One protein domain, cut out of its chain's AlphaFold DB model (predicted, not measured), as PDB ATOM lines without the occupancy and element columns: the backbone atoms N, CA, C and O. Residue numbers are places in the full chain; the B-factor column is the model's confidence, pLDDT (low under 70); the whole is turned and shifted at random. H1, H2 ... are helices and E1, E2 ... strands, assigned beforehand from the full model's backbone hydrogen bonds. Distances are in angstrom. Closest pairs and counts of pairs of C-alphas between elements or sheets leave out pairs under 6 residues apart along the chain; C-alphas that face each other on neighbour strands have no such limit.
ATOM      1  N   THR A   6     124.417 113.287 151.951       80.00
ATOM      2  CA  THR A   6     125.637 112.731 152.545       80.00
ATOM      3  C   THR A   6     126.707 113.811 152.595       80.00
ATOM      4  O   THR A   6     127.030 114.391 151.558       80.00
ATOM      5  N   ALA A   7     127.283 114.043 153.774       76.19
ATOM      6  CA  ALA A   7     128.440 114.915 153.952       76.19
ATOM      7  C   ALA A   7     129.671 114.090 154.325       76.19
ATOM      8  O   ALA A   7     129.610 113.188 155.161       76.19
ATOM      9  N   ARG A   8     130.810 114.433 153.720       74.44
ATOM     10  CA  ARG A   8     132.128 113.945 154.136       74.44
ATOM     11  C   ARG A   8     132.786 114.990 155.023       74.44
ATOM     12  O   ARG A   8     132.786 116.172 154.673       74.44
ATOM     13  N   PHE A   9     133.334 114.555 156.149       67.00
ATOM     14  CA  PHE A   9     133.876 115.435 157.172       67.00
ATOM     15  C   PHE A   9     135.225 114.931 157.700       67.00
ATOM     16  O   PHE A   9     135.398 113.735 157.943       67.00
ATOM     17  N   LEU A  10     136.150 115.878 157.876       65.62
ATOM     18  CA  LEU A  10     137.416 115.715 158.590       65.62
ATOM     19  C   LEU A  10     137.221 116.268 160.001       65.62
ATOM     20  O   LEU A  10     136.685 117.364 160.146       65.62
ATOM     21  N   ILE A  11     137.656 115.539 161.026       65.12
ATOM     22  CA  ILE A  11     137.395 115.867 162.442       65.12
ATOM     23  C   ILE A  11     138.128 117.150 162.893       65.12
ATOM     24  O   ILE A  11     137.819 117.713 163.940       65.12
ATOM     25  N   GLU A  12     139.071 117.649 162.094       56.44
ATOM     26  CA  GLU A  12     140.015 118.702 162.486       56.44
ATOM     27  C   GLU A  12     139.404 120.107 162.654       56.44
ATOM     28  O   GLU A  12     140.001 120.932 163.342       56.44
ATOM     29  N   ASN A  13     138.206 120.387 162.123       55.50
ATOM     30  CA  ASN A  13     137.560 121.693 162.316       55.50
ATOM     31  C   ASN A  13     136.714 121.722 163.594       55.50
ATOM     32  O   ASN A  13     135.546 121.326 163.605       55.50
ATOM     33  N   ARG A  14     137.315 122.219 164.677       63.72
ATOM     34  CA  ARG A  14     136.611 122.582 165.911       63.72
ATOM     35  C   ARG A  14     136.108 124.016 165.791       63.72
ATOM     36  O   ARG A  14     136.690 124.922 166.375       63.72
ATOM     37  N   ASP A  15     135.055 124.216 165.005       82.12
ATOM     38  CA  ASP A  15     134.416 125.531 164.942       82.12
ATOM     39  C   ASP A  15     133.845 125.846 166.346       82.12
ATOM     40  O   ASP A  15     133.145 125.027 166.953       82.12
ATOM     41  N   SER A  16     134.215 126.991 166.925       83.12
ATOM     42  CA  SER A  16     133.825 127.369 168.294       83.12
ATOM     43  C   SER A  16     132.302 127.457 168.452       83.12
ATOM     44  O   SER A  16     131.757 127.076 169.490       83.12
ATOM     45  N   ASP A  17     131.601 127.859 167.389       90.50
ATOM     46  CA  ASP A  17     130.145 127.960 167.348       90.50
ATOM     47  C   ASP A  17     129.447 126.599 167.524       90.50
ATOM     48  O   ASP A  17     128.470 126.509 168.266       90.50
ATOM     49  N   VAL A  18     129.938 125.508 166.921       91.88
ATOM     50  CA  VAL A  18     129.275 124.192 167.033       91.88
ATOM     51  C   VAL A  18     129.364 123.607 168.432       91.88
ATOM     52  O   VAL A  18     128.412 122.962 168.874       91.88
ATOM     53  N   ARG A  19     130.462 123.864 169.150       88.75
ATOM     54  CA  ARG A  19     130.589 123.506 170.569       88.75
ATOM     55  C   ARG A  19     129.583 124.277 171.404       88.75
ATOM     56  O   ARG A  19     128.847 123.696 172.196       88.75
ATOM     57  N   TYR A  20     129.479 125.575 171.143       91.31
ATOM     58  CA  TYR A  20     128.526 126.431 171.829       91.31
ATOM     59  C   TYR A  20     127.070 126.006 171.575       91.31
ATOM     60  O   TYR A  20     126.266 125.920 172.504       91.31
ATOM     61  N   ILE A  21     126.724 125.673 170.327       94.38
ATOM     62  CA  ILE A  21     125.402 125.149 169.952       94.38
ATOM     63  C   ILE A  21     125.128 123.826 170.674       94.38
ATOM     64  O   ILE A  21     124.051 123.660 171.249       94.38
ATOM     65  N   HIS A  22     126.088 122.897 170.661       92.88
ATOM     66  CA  HIS A  22     125.970 121.608 171.345       92.88
ATOM     67  C   HIS A  22     125.650 121.800 172.833       92.88
ATOM     68  O   HIS A  22     124.632 121.302 173.318       92.88
ATOM     69  N   LYS A  23     126.449 122.619 173.514       89.00
ATOM     70  CA  LYS A  23     126.367 122.830 174.959       89.00
ATOM     71  C   LYS A  23     125.132 123.610 175.405       89.00
ATOM     72  O   LYS A  23     124.527 123.265 176.418       89.00
ATOM     73  N   TYR A  24     124.727 124.643 174.662       91.25
ATOM     74  CA  TYR A  24     123.711 125.596 175.135       91.25
ATOM     75  C   TYR A  24     122.372 125.530 174.400       91.25
ATOM     76  O   TYR A  24     121.355 125.921 174.972       91.25
ATOM     77  N   TYR A  25     122.332 125.017 173.169       94.56
ATOM     78  CA  TYR A  25     121.127 125.055 172.328       94.56
ATOM     79  C   TYR A  25     120.574 123.674 171.986       94.56
ATOM     80  O   TYR A  25     119.376 123.541 171.734       94.56
ATOM     81  N   LEU A  26     121.415 122.639 171.975       95.06
ATOM     82  CA  LEU A  26     120.969 121.289 171.654       95.06
ATOM     83  C   LEU A  26     120.108 120.712 172.795       95.06
ATOM     84  O   LEU A  26     120.487 120.869 173.955       95.06
ATOM     85  N   PRO A  27     118.982 120.031 172.518       94.81
ATOM     86  CA  PRO A  27     118.211 119.328 173.543       94.81
ATOM     87  C   PRO A  27     119.058 118.332 174.349       94.81
ATOM     88  O   PRO A  27     119.931 117.653 173.805       94.81
ATOM     89  N   GLN A  28     118.796 118.238 175.656       89.44
ATOM     90  CA  GLN A  28     119.603 117.441 176.588       89.44
ATOM     91  C   GLN A  28     119.652 115.950 176.217       89.44
ATOM     92  O   GLN A  28     120.694 115.313 176.347       89.44
ATOM     93  N   ASP A  29     118.543 115.397 175.730       91.88
ATOM     94  CA  ASP A  29     118.436 114.008 175.282       91.88
ATOM     95  C   ASP A  29     119.281 113.716 174.031       91.88
ATOM     96  O   ASP A  29     119.716 112.576 173.840       91.88
ATOM     97  N   LEU A  30     119.582 114.738 173.222       94.50
ATOM     98  CA  LEU A  30     120.440 114.619 172.044       94.50
ATOM     99  C   LEU A  30     121.938 114.734 172.347       94.50
ATOM    100  O   LEU A  30     122.741 114.108 171.653       94.50
ATOM    101  N   ARG A  31     122.337 115.493 173.376       89.62
ATOM    102  CA  ARG A  31     123.761 115.769 173.675       89.62
ATOM    103  C   ARG A  31     124.602 114.511 173.879       89.62
ATOM    104  O   ARG A  31     125.738 114.462 173.425       89.62
ATOM    105  N   GLY A  32     124.022 113.463 174.469       87.12
ATOM    106  CA  GLY A  32     124.716 112.194 174.710       87.12
ATOM    107  C   GLY A  32     125.012 111.359 173.457       87.12
ATOM    108  O   GLY A  32     125.726 110.363 173.546       87.12
ATOM    109  N   HIS A  33     124.457 111.715 172.294       92.25
ATOM    110  CA  HIS A  33     124.649 110.944 171.060       92.25
ATOM    111  C   HIS A  33     124.836 111.791 169.797       92.25
ATOM    112  O   HIS A  33     125.049 111.228 168.721       92.25
ATOM    113  N   ILE A  34     124.792 113.116 169.900       94.50
ATOM    114  CA  ILE A  34     125.162 114.071 168.856       94.50
ATOM    115  C   ILE A  34     126.387 114.822 169.356       94.50
ATOM    116  O   ILE A  34     126.331 115.463 170.394       94.50
ATOM    117  N   PHE A  35     127.487 114.735 168.622       91.56
ATOM    118  CA  PHE A  35     128.744 115.416 168.908       91.56
ATOM    119  C   PHE A  35     128.828 116.739 168.130       91.56
ATOM    120  O   PHE A  35     128.152 116.892 167.109       91.56
ATOM    121  N   PRO A  36     129.709 117.681 168.509       91.25
ATOM    122  CA  PRO A  36     129.922 118.911 167.739       91.25
ATOM    123  C   PRO A  36     130.207 118.667 166.243       91.25
ATOM    124  O   PRO A  36     129.677 119.359 165.374       91.25
ATOM    125  N   ALA A  37     130.959 117.610 165.916       90.88
ATOM    126  CA  ALA A  37     131.219 117.214 164.529       90.88
ATOM    127  C   ALA A  37     129.952 116.750 163.776       90.88
ATOM    128  O   ALA A  37     129.860 116.940 162.563       90.88
ATOM    129  N   ASP A  38     128.960 116.174 164.471       94.31
ATOM    130  CA  ASP A  38     127.659 115.856 163.868       94.31
ATOM    131  C   ASP A  38     126.899 117.125 163.488       94.31
ATOM    132  O   ASP A  38     126.355 117.210 162.389       94.31
ATOM    133  N   ILE A  39     126.888 118.123 164.380       95.12
ATOM    134  CA  ILE A  39     126.243 119.420 164.136       95.12
ATOM    135  C   ILE A  39     126.849 120.065 162.891       95.12
ATOM    136  O   ILE A  39     126.117 120.501 162.001       95.12
ATOM    137  N   GLN A  40     128.180 120.053 162.779       92.81
ATOM    138  CA  GLN A  40     128.867 120.594 161.613       92.81
ATOM    139  C   GLN A  40     128.556 119.810 160.330       92.81
ATOM    140  O   GLN A  40     128.291 120.406 159.282       92.81
ATOM    141  N   GLY A  41     128.535 118.476 160.399       92.75
ATOM    142  CA  GLY A  41     128.153 117.629 159.269       92.75
ATOM    143  C   GLY A  41     126.713 117.874 158.804       92.75
ATOM    144  O   GLY A  41     126.476 118.023 157.605       92.75
ATOM    145  N   ILE A  42     125.766 117.998 159.740       94.88
ATOM    146  CA  ILE A  42     124.363 118.336 159.458       94.88
ATOM    147  C   ILE A  42     124.265 119.720 158.810       94.88
ATOM    148  O   ILE A  42     123.670 119.838 157.740       94.88
ATOM    149  N   ARG A  43     124.896 120.753 159.386       93.31
ATOM    150  CA  ARG A  43     124.897 122.112 158.816       93.31
ATOM    151  C   ARG A  43     125.386 122.120 157.370       93.31
ATOM    152  O   ARG A  43     124.766 122.754 156.525       93.31
ATOM    153  N   ARG A  44     126.457 121.382 157.066       90.75
ATOM    154  CA  ARG A  44     126.995 121.265 155.699       90.75
ATOM    155  C   ARG A  44     126.047 120.541 154.745       90.75
ATOM    156  O   ARG A  44     125.931 120.961 153.598       90.75
ATOM    157  N   CYS A  45     125.363 119.491 155.202       90.19
ATOM    158  CA  CYS A  45     124.366 118.776 154.397       90.19
ATOM    159  C   CYS A  45     123.193 119.655 153.957       90.19
ATOM    160  O   CYS A  45     122.588 119.352 152.935       90.19
ATOM    161  N   PHE A  46     122.865 120.691 154.727       89.06
ATOM    162  CA  PHE A  46     121.701 121.542 154.482       89.06
ATOM    163  C   PHE A  46     122.067 123.008 154.257       89.06
ATOM    164  O   PHE A  46     121.201 123.873 154.349       89.06
ATOM    165  N   HIS A  47     123.335 123.316 153.978       86.06
ATOM    166  CA  HIS A  47     123.791 124.701 153.864       86.06
ATOM    167  C   HIS A  47     123.076 125.468 152.740       86.06
ATOM    168  O   HIS A  47     122.846 126.663 152.881       86.06
ATOM    169  N   ASN A  48     122.698 124.781 151.655       82.81
ATOM    170  CA  ASN A  48     122.000 125.395 150.520       82.81
ATOM    171  C   ASN A  48     120.471 125.338 150.659       82.81
ATOM    172  O   ASN A  48     119.754 126.031 149.945       82.81
ATOM    173  N   GLU A  49     119.963 124.454 151.516       81.44
ATOM    174  CA  GLU A  49     118.539 124.170 151.679       81.44
ATOM    175  C   GLU A  49     117.935 124.836 152.917       81.44
ATOM    176  O   GLU A  49     116.713 124.921 153.030       81.44
ATOM    177  N   CYS A  50     118.769 125.248 153.869       80.62
ATOM    178  CA  CYS A  50     118.367 125.851 155.128       80.62
ATOM    179  C   CYS A  50     119.169 127.126 155.356       80.62
ATOM    180  O   CYS A  50     120.307 127.104 155.830       80.62
ATOM    181  N   GLU A  51     118.528 128.254 155.086       81.88
ATOM    182  CA  GLU A  51     119.040 129.542 155.516       81.88
ATOM    183  C   GLU A  51     118.714 129.720 156.996       81.88
ATOM    184  O   GLU A  51     117.599 130.074 157.380       81.88
ATOM    185  N   LEU A  52     119.708 129.451 157.848       81.94
ATOM    186  CA  LEU A  52     119.579 129.565 159.307       81.94
ATOM    187  C   LEU A  52     119.193 130.984 159.766       81.94
ATOM    188  O   LEU A  52     118.745 131.156 160.898       81.94
ATOM    189  N   TRP A  53     119.343 131.971 158.879       75.31
ATOM    190  CA  TRP A  53     119.052 133.383 159.101       75.31
ATOM    191  C   TRP A  53     117.642 133.810 158.669       75.31
ATOM    192  O   TRP A  53     117.091 134.722 159.274       75.31
ATOM    193  N   GLU A  54     117.044 133.162 157.665       70.31
ATOM    194  CA  GLU A  54     115.802 133.622 157.011       70.31
ATOM    195  C   GLU A  54     114.562 132.809 157.421       70.31
ATOM    196  O   GLU A  54     113.604 132.663 156.669       70.31
ATOM    197  N   GLU A  55     114.576 132.231 158.624       70.00
ATOM    198  CA  GLU A  55     113.477 131.427 159.190       70.00
ATOM    199  C   GLU A  55     113.091 130.153 158.411       70.00
ATOM    200  O   GLU A  55     112.178 129.426 158.818       70.00
ATOM    201  N   CYS A  56     113.816 129.823 157.347       78.06
ATOM    202  CA  CYS A  56     113.466 128.775 156.397       78.06
ATOM    203  C   CYS A  56     114.114 127.430 156.748       78.06
ATOM    204  O   CYS A  56     114.929 126.900 155.994       78.06
ATOM    205  N   ILE A  57     113.728 126.841 157.885       86.31
ATOM    206  CA  ILE A  57     113.963 125.407 158.114       86.31
ATOM    207  C   ILE A  57     112.682 124.665 157.718       86.31
ATOM    208  O   ILE A  57     111.634 124.934 158.311       86.31
ATOM    209  N   PRO A  58     112.726 123.736 156.743       89.06
ATOM    210  CA  PRO A  58     111.587 122.885 156.416       89.06
ATOM    211  C   PRO A  58     111.020 122.196 157.664       89.06
ATOM    212  O   PRO A  58     111.769 121.838 158.564       89.06
ATOM    213  N   GLU A  59     109.709 121.948 157.711       89.50
ATOM    214  CA  GLU A  59     109.070 121.248 158.845       89.50
ATOM    215  C   GLU A  59     109.601 119.812 159.022       89.50
ATOM    216  O   GLU A  59     109.572 119.250 160.115       89.50
ATOM    217  N   LYS A  60     110.070 119.206 157.925       93.12
ATOM    218  CA  LYS A  60     110.626 117.855 157.899       93.12
ATOM    219  C   LYS A  60     111.910 117.834 157.091       93.12
ATOM    220  O   LYS A  60     111.881 118.050 155.875       93.12
ATOM    221  N   LEU A  61     113.005 117.492 157.754       94.06
ATOM    222  CA  LEU A  61     114.278 117.193 157.112       94.06
ATOM    223  C   LEU A  61     114.427 115.685 156.849       94.06
ATOM    224  O   LEU A  61     113.856 114.864 157.573       94.06
ATOM    225  N   PRO A  62     115.130 115.294 155.772       94.69
ATOM    226  CA  PRO A  62     115.425 113.896 155.493       94.69
ATOM    227  C   PRO A  62     116.503 113.359 156.443       94.69
ATOM    228  O   PRO A  62     117.228 114.121 157.080       94.69
ATOM    229  N   ASP A  63     116.655 112.035 156.467       95.75
ATOM    230  CA  ASP A  63     117.822 111.393 157.068       95.75
ATOM    231  C   ASP A  63     119.126 111.941 156.468       95.75
ATOM    232  O   ASP A  63     119.230 112.199 155.262       95.75
ATOM    233  N   CYS A  64     120.145 112.025 157.316       94.75
ATOM    234  CA  CYS A  64     121.485 112.471 156.980       94.75
ATOM    235  C   CYS A  64     122.495 111.342 157.230       94.75
ATOM    236  O   CYS A  64     122.370 110.578 158.191       94.75
ATOM    237  N   VAL A  65     123.507 111.229 156.368       95.31
ATOM    238  CA  VAL A  65     124.665 110.352 156.600       95.31
ATOM    239  C   VAL A  65     125.927 111.201 156.674       95.31
ATOM    240  O   VAL A  65     126.267 111.897 155.716       95.31
ATOM    241  N   ILE A  66     126.625 111.124 157.804       94.44
ATOM    242  CA  ILE A  66     127.909 111.789 158.031       94.44
ATOM    243  C   ILE A  66     129.018 110.750 157.905       94.44
ATOM    244  O   ILE A  66     129.007 109.735 158.603       94.44
ATOM    245  N   THR A  67     129.980 111.005 157.025       91.62
ATOM    246  CA  THR A  67     131.176 110.175 156.858       91.62
ATOM    247  C   THR A  67     132.372 110.860 157.512       91.62
ATOM    248  O   THR A  67     132.818 111.903 157.035       91.62
ATOM    249  N   TYR A  68     132.927 110.246 158.556       89.69
ATOM    250  CA  TYR A  68     134.166 110.650 159.219       89.69
ATOM    251  C   TYR A  68     135.340 109.947 158.547       89.69
ATOM    252  O   TYR A  68     135.664 108.800 158.875       89.69
ATOM    253  N   SER A  69     135.955 110.604 157.566       86.06
ATOM    254  CA  SER A  69     136.973 109.965 156.722       86.06
ATOM    255  C   SER A  69     138.216 109.542 157.499       86.06
ATOM    256  O   SER A  69     138.775 108.491 157.196       86.06
ATOM    257  N   ASP A  70     138.597 110.301 158.525       85.50
ATOM    258  CA  ASP A  70     139.839 110.083 159.283       85.50
ATOM    259  C   ASP A  70     139.838 108.772 160.069       85.50
ATOM    260  O   ASP A  70     140.884 108.176 160.314       85.50
ATOM    261  N   ILE A  71     138.647 108.302 160.437       88.56
ATOM    262  CA  ILE A  71     138.447 107.078 161.216       88.56
ATOM    263  C   ILE A  71     137.647 106.019 160.449       88.56
ATOM    264  O   ILE A  71     137.296 104.986 161.014       88.56
ATOM    265  N   GLY A  72     137.339 106.265 159.170       91.12
ATOM    266  CA  GLY A  72     136.575 105.343 158.327       91.12
ATOM    267  C   GLY A  72     135.184 105.005 158.877       91.12
ATOM    268  O   GLY A  72     134.729 103.875 158.712       91.12
ATOM    269  N   MET A  73     134.523 105.954 159.550       93.75
ATOM    270  CA  MET A  73     133.226 105.742 160.203       93.75
ATOM    271  C   MET A  73     132.100 106.445 159.442       93.75
ATOM    272  O   MET A  73     132.256 107.576 158.988       93.75
ATOM    273  N   GLU A  74     130.934 105.806 159.363       95.75
ATOM    274  CA  GLU A  74     129.695 106.429 158.897       95.75
ATOM    275  C   GLU A  74     128.664 106.454 160.021       95.75
ATOM    276  O   GLU A  74     128.460 105.459 160.719       95.75
ATOM    277  N   LYS A  75     127.983 107.588 160.169       95.69
ATOM    278  CA  LYS A  75     126.900 107.764 161.130       95.69
ATOM    279  C   LYS A  75     125.643 108.216 160.411       95.69
ATOM    280  O   LYS A  75     125.628 109.244 159.736       95.69
ATOM    281  N   ARG A  76     124.580 107.424 160.550       97.00
ATOM    282  CA  ARG A  76     123.246 107.762 160.053       97.00
ATOM    283  C   ARG A  76     122.468 108.468 161.156       97.00
ATOM    284  O   ARG A  76     122.337 107.931 162.252       97.00
ATOM    285  N   ILE A  77     121.928 109.635 160.834       97.25
ATOM    286  CA  ILE A  77     121.107 110.459 161.718       97.25
ATOM    287  C   ILE A  77     119.727 110.568 161.078       97.25
ATOM    288  O   ILE A  77     119.610 110.881 159.893       97.25
ATOM    289  N   ASN A  78     118.683 110.254 161.842       97.62
ATOM    290  CA  ASN A  78     117.320 110.309 161.325       97.62
ATOM    291  C   ASN A  78     116.872 111.769 161.095       97.62
ATOM    292  O   ASN A  78     117.449 112.717 161.642       97.62
ATOM    293  N   GLY A  79     115.838 111.947 160.275       96.06
ATOM    294  CA  GLY A  79     115.312 113.271 159.933       96.06
ATOM    295  C   GLY A  79     114.795 114.104 161.117       96.06
ATOM    296  O   GLY A  79     114.941 115.324 161.105       96.06
ATOM    297  N   GLU A  80     114.248 113.480 162.164       97.12
ATOM    298  CA  GLU A  80     113.751 114.179 163.362       97.12
ATOM    299  C   GLU A  80     114.900 114.765 164.192       97.12
ATOM    300  O   GLU A  80     114.900 115.952 164.514       97.12
ATOM    301  N   THR A  81     115.938 113.973 164.457       97.44
ATOM    302  CA  THR A  81     117.153 114.446 165.130       97.44
ATOM    303  C   THR A  81     117.841 115.538 164.308       97.44
ATOM    304  O   THR A  81     118.280 116.549 164.850       97.44
ATOM    305  N   THR A  82     117.876 115.380 162.982       96.50
ATOM    306  CA  THR A  82     118.391 116.405 162.060       96.50
ATOM    307  C   THR A  82     117.610 117.718 162.193       96.50
ATOM    308  O   THR A  82     118.215 118.787 162.284       96.50
ATOM    309  N   GLN A  83     116.277 117.646 162.272       95.88
ATOM    310  CA  GLN A  83     115.402 118.802 162.494       95.88
ATOM    311  C   GLN A  83     115.737 119.531 163.797       95.88
ATOM    312  O   GLN A  83     115.868 120.754 163.803       95.88
ATOM    313  N   GLN A  84     115.888 118.791 164.894       96.94
ATOM    314  CA  GLN A  84     116.182 119.358 166.211       96.94
ATOM    315  C   GLN A  84     117.568 120.018 166.259       96.94
ATOM    316  O   GLN A  84     117.701 121.113 166.803       96.94
ATOM    317  N   VAL A  85     118.581 119.411 165.631       96.75
ATOM    318  CA  VAL A  85     119.916 120.019 165.495       96.75
ATOM    319  C   VAL A  85     119.843 121.325 164.700       96.75
ATOM    320  O   VAL A  85     120.388 122.339 165.130       96.75
ATOM    321  N   MET A  86     119.130 121.345 163.571       95.88
ATOM    322  CA  MET A  86     118.983 122.566 162.770       95.88
ATOM    323  C   MET A  86     118.200 123.657 163.510       95.88
ATOM    324  O   MET A  86     118.548 124.835 163.407       95.88
ATOM    325  N   ALA A  87     117.195 123.284 164.306       95.12
ATOM    326  CA  ALA A  87     116.483 124.215 165.176       95.12
ATOM    327  C   ALA A  87     117.409 124.831 166.243       95.12
ATOM    328  O   ALA A  87     117.349 126.041 166.461       95.12
ATOM    329  N   ALA A  88     118.303 124.038 166.845       96.50
ATOM    330  CA  ALA A  88     119.319 124.530 167.779       96.50
ATOM    331  C   ALA A  88     120.286 125.521 167.105       96.50
ATOM    332  O   ALA A  88     120.521 126.608 167.632       96.50
ATOM    333  N   CYS A  89     120.778 125.200 165.901       95.50
ATOM    334  CA  CYS A  89     121.611 126.108 165.108       95.50
ATOM    335  C   CYS A  89     120.893 127.433 164.805       95.50
ATOM    336  O   CYS A  89     121.480 128.503 164.944       95.50
ATOM    337  N   ARG A  90     119.612 127.386 164.416       94.12
ATOM    338  CA  ARG A  90     118.815 128.598 164.170       94.12
ATOM    339  C   ARG A  90     118.639 129.427 165.437       94.12
ATOM    340  O   ARG A  90     118.792 130.640 165.374       94.12
ATOM    341  N   ALA A  91     118.320 128.800 166.566       94.38
ATOM    342  CA  ALA A  91     118.161 129.510 167.833       94.38
ATOM    343  C   ALA A  91     119.453 130.239 168.241       94.38
ATOM    344  O   ALA A  91     119.394 131.394 168.664       94.38
ATOM    345  N   TYR A  92     120.612 129.607 168.035       94.94
ATOM    346  CA  TYR A  92     121.918 130.237 168.225       94.94
ATOM    347  C   TYR A  92     122.091 131.482 167.354       94.94
ATOM    348  O   TYR A  92     122.301 132.576 167.874       94.94
ATOM    349  N   TYR A  93     121.918 131.342 166.041       92.19
ATOM    350  CA  TYR A  93     122.107 132.447 165.104       92.19
ATOM    351  C   TYR A  93     121.108 133.587 165.283       92.19
ATOM    352  O   TYR A  93     121.467 134.758 165.133       92.19
ATOM    353  N   TYR A  94     119.875 133.256 165.664       91.69
ATOM    354  CA  TYR A  94     118.888 134.241 166.077       91.69
ATOM    355  C   TYR A  94     119.393 135.038 167.284       91.69
ATOM    356  O   TYR A  94     119.408 136.264 167.240       91.69
ATOM    357  N   ASN A  95     119.894 134.371 168.327       92.12
ATOM    358  CA  ASN A  95     120.416 135.044 169.518       92.12
ATOM    359  C   ASN A  95     121.682 135.875 169.259       92.12
ATOM    360  O   ASN A  95     121.863 136.896 169.920       92.12
ATOM    361  N   CYS A  96     122.527 135.498 168.293       90.06
ATOM    362  CA  CYS A  96     123.668 136.322 167.877       90.06
ATOM    363  C   CYS A  96     123.236 137.689 167.314       90.06
ATOM    364  O   CYS A  96     123.981 138.660 167.432       90.06
ATOM    365  N   ARG A  97     122.042 137.775 166.710       86.75
ATOM    366  CA  ARG A  97     121.524 138.987 166.048       86.75
ATOM    367  C   ARG A  97     120.373 139.669 166.780       86.75
ATOM    368  O   ARG A  97     120.028 140.795 166.436       86.75
ATOM    369  N   ALA A  98     119.760 138.992 167.742       89.75
ATOM    370  CA  ALA A  98     118.592 139.502 168.431       89.75
ATOM    371  C   ALA A  98     118.919 140.780 169.215       89.75
ATOM    372  O   ALA A  98     119.999 140.912 169.795       89.75
TER     373      ALA A  98
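What this domain is: This is residues 6 to 98 of the 294 residues of an uncharacterized protein of Desulfuromonadales bacterium (UniProt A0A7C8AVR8). One helix, H3, sits in the middle of a two-layer body: it covers E1 and E2 on one face of a small three-stranded sheet, whose other face is bare, and away from the sheet H1 and the long H4 cross it. The E2-E3 hairpin and the far end of H4 point away from each other and make the long axis, while the short H2 lies to one side near H1. The 93 printed residues hold four named helices and three named strands, in the order E1 H1 H2 H3 E2 E3 H4, and the sheet E1 E2 E3 is mixed. The class is mixed, helices and strands; the whole is compact, with a radius of gyration of the C-alphas of 12.4 A, yet elongated, with spans of 39 by 25 by 25 A.

How they stand to each other: Start at edge strand E1, residues 6 to 9, and set it beside inner strand E2, residues 64 to 68: they are parallel at 27 degrees, with N 9 and O 67 2.8 A apart, within hydrogen-bond range. E2 and edge strand E3, residues 73 to 77, form an antiparallel hairpin, where N 66 and O 75 are 2.9 A apart, within range. H3, residues 36 to 45, is on this sheet at a height of 8.1 A, over E1 and E2, slantwise to the strands at 52 degrees to E2 on the local plane; its closest C-alphas to E2 are those of Gly 41 and Ile 66, 6.0 A apart. H1, residues 16 to 24, touches H3, closest at the C-alphas of Val 18 and Pro 36, 5.4 A apart, at a steep tilt of 69 degrees, only just short of perpendicular, opposite ways. H4, residues 79 to 97, touches H3 with residues 82 to 86 alone, about perpendicular at 84 degrees; the C-alphas of Ile 39 and Val 85 are closest, 6.5 A apart. H4 only just touches H1, with 3 pairs of C-alphas within 8 A, the closest being those of Ile 21 and Cys 89, 6.2 A apart. H2, residues 28 to 31, is close to H1 but not clearly touching: the C-alphas of His 22 and Arg 31 are closest, 6.7 A apart. E1, H1 H2 H3 and E2 make a strand-helix-strand unit, two parallel neighbour strands with helices between. In H1, H3 and H4 every O i to N i+4 pair is within hydrogen-bond range; H2 is too short for one.

Where its parts are: Find C-alpha 6 at (125.637, 112.731, 152.545), where E1 begins its 9.8 A. H1 is 12.3 A long, H2 5.3 A and H3 14.5 A, ending at C-alpha 45 at (124.366, 118.776, 154.397). E2 measures 13.0 A, E3 13.1 A, and H4 27.2 A to C-alpha 97 at (121.524, 138.987, 166.048).

The domain as a whole: The two farthest C-alphas, of Gly 72 and Ala 98, are 39.9 A apart. The printed part has no cut; its long link is H3 to E2, residues 46 to 63. Look for low confidence at residues 9 to 14, under pLDDT 70.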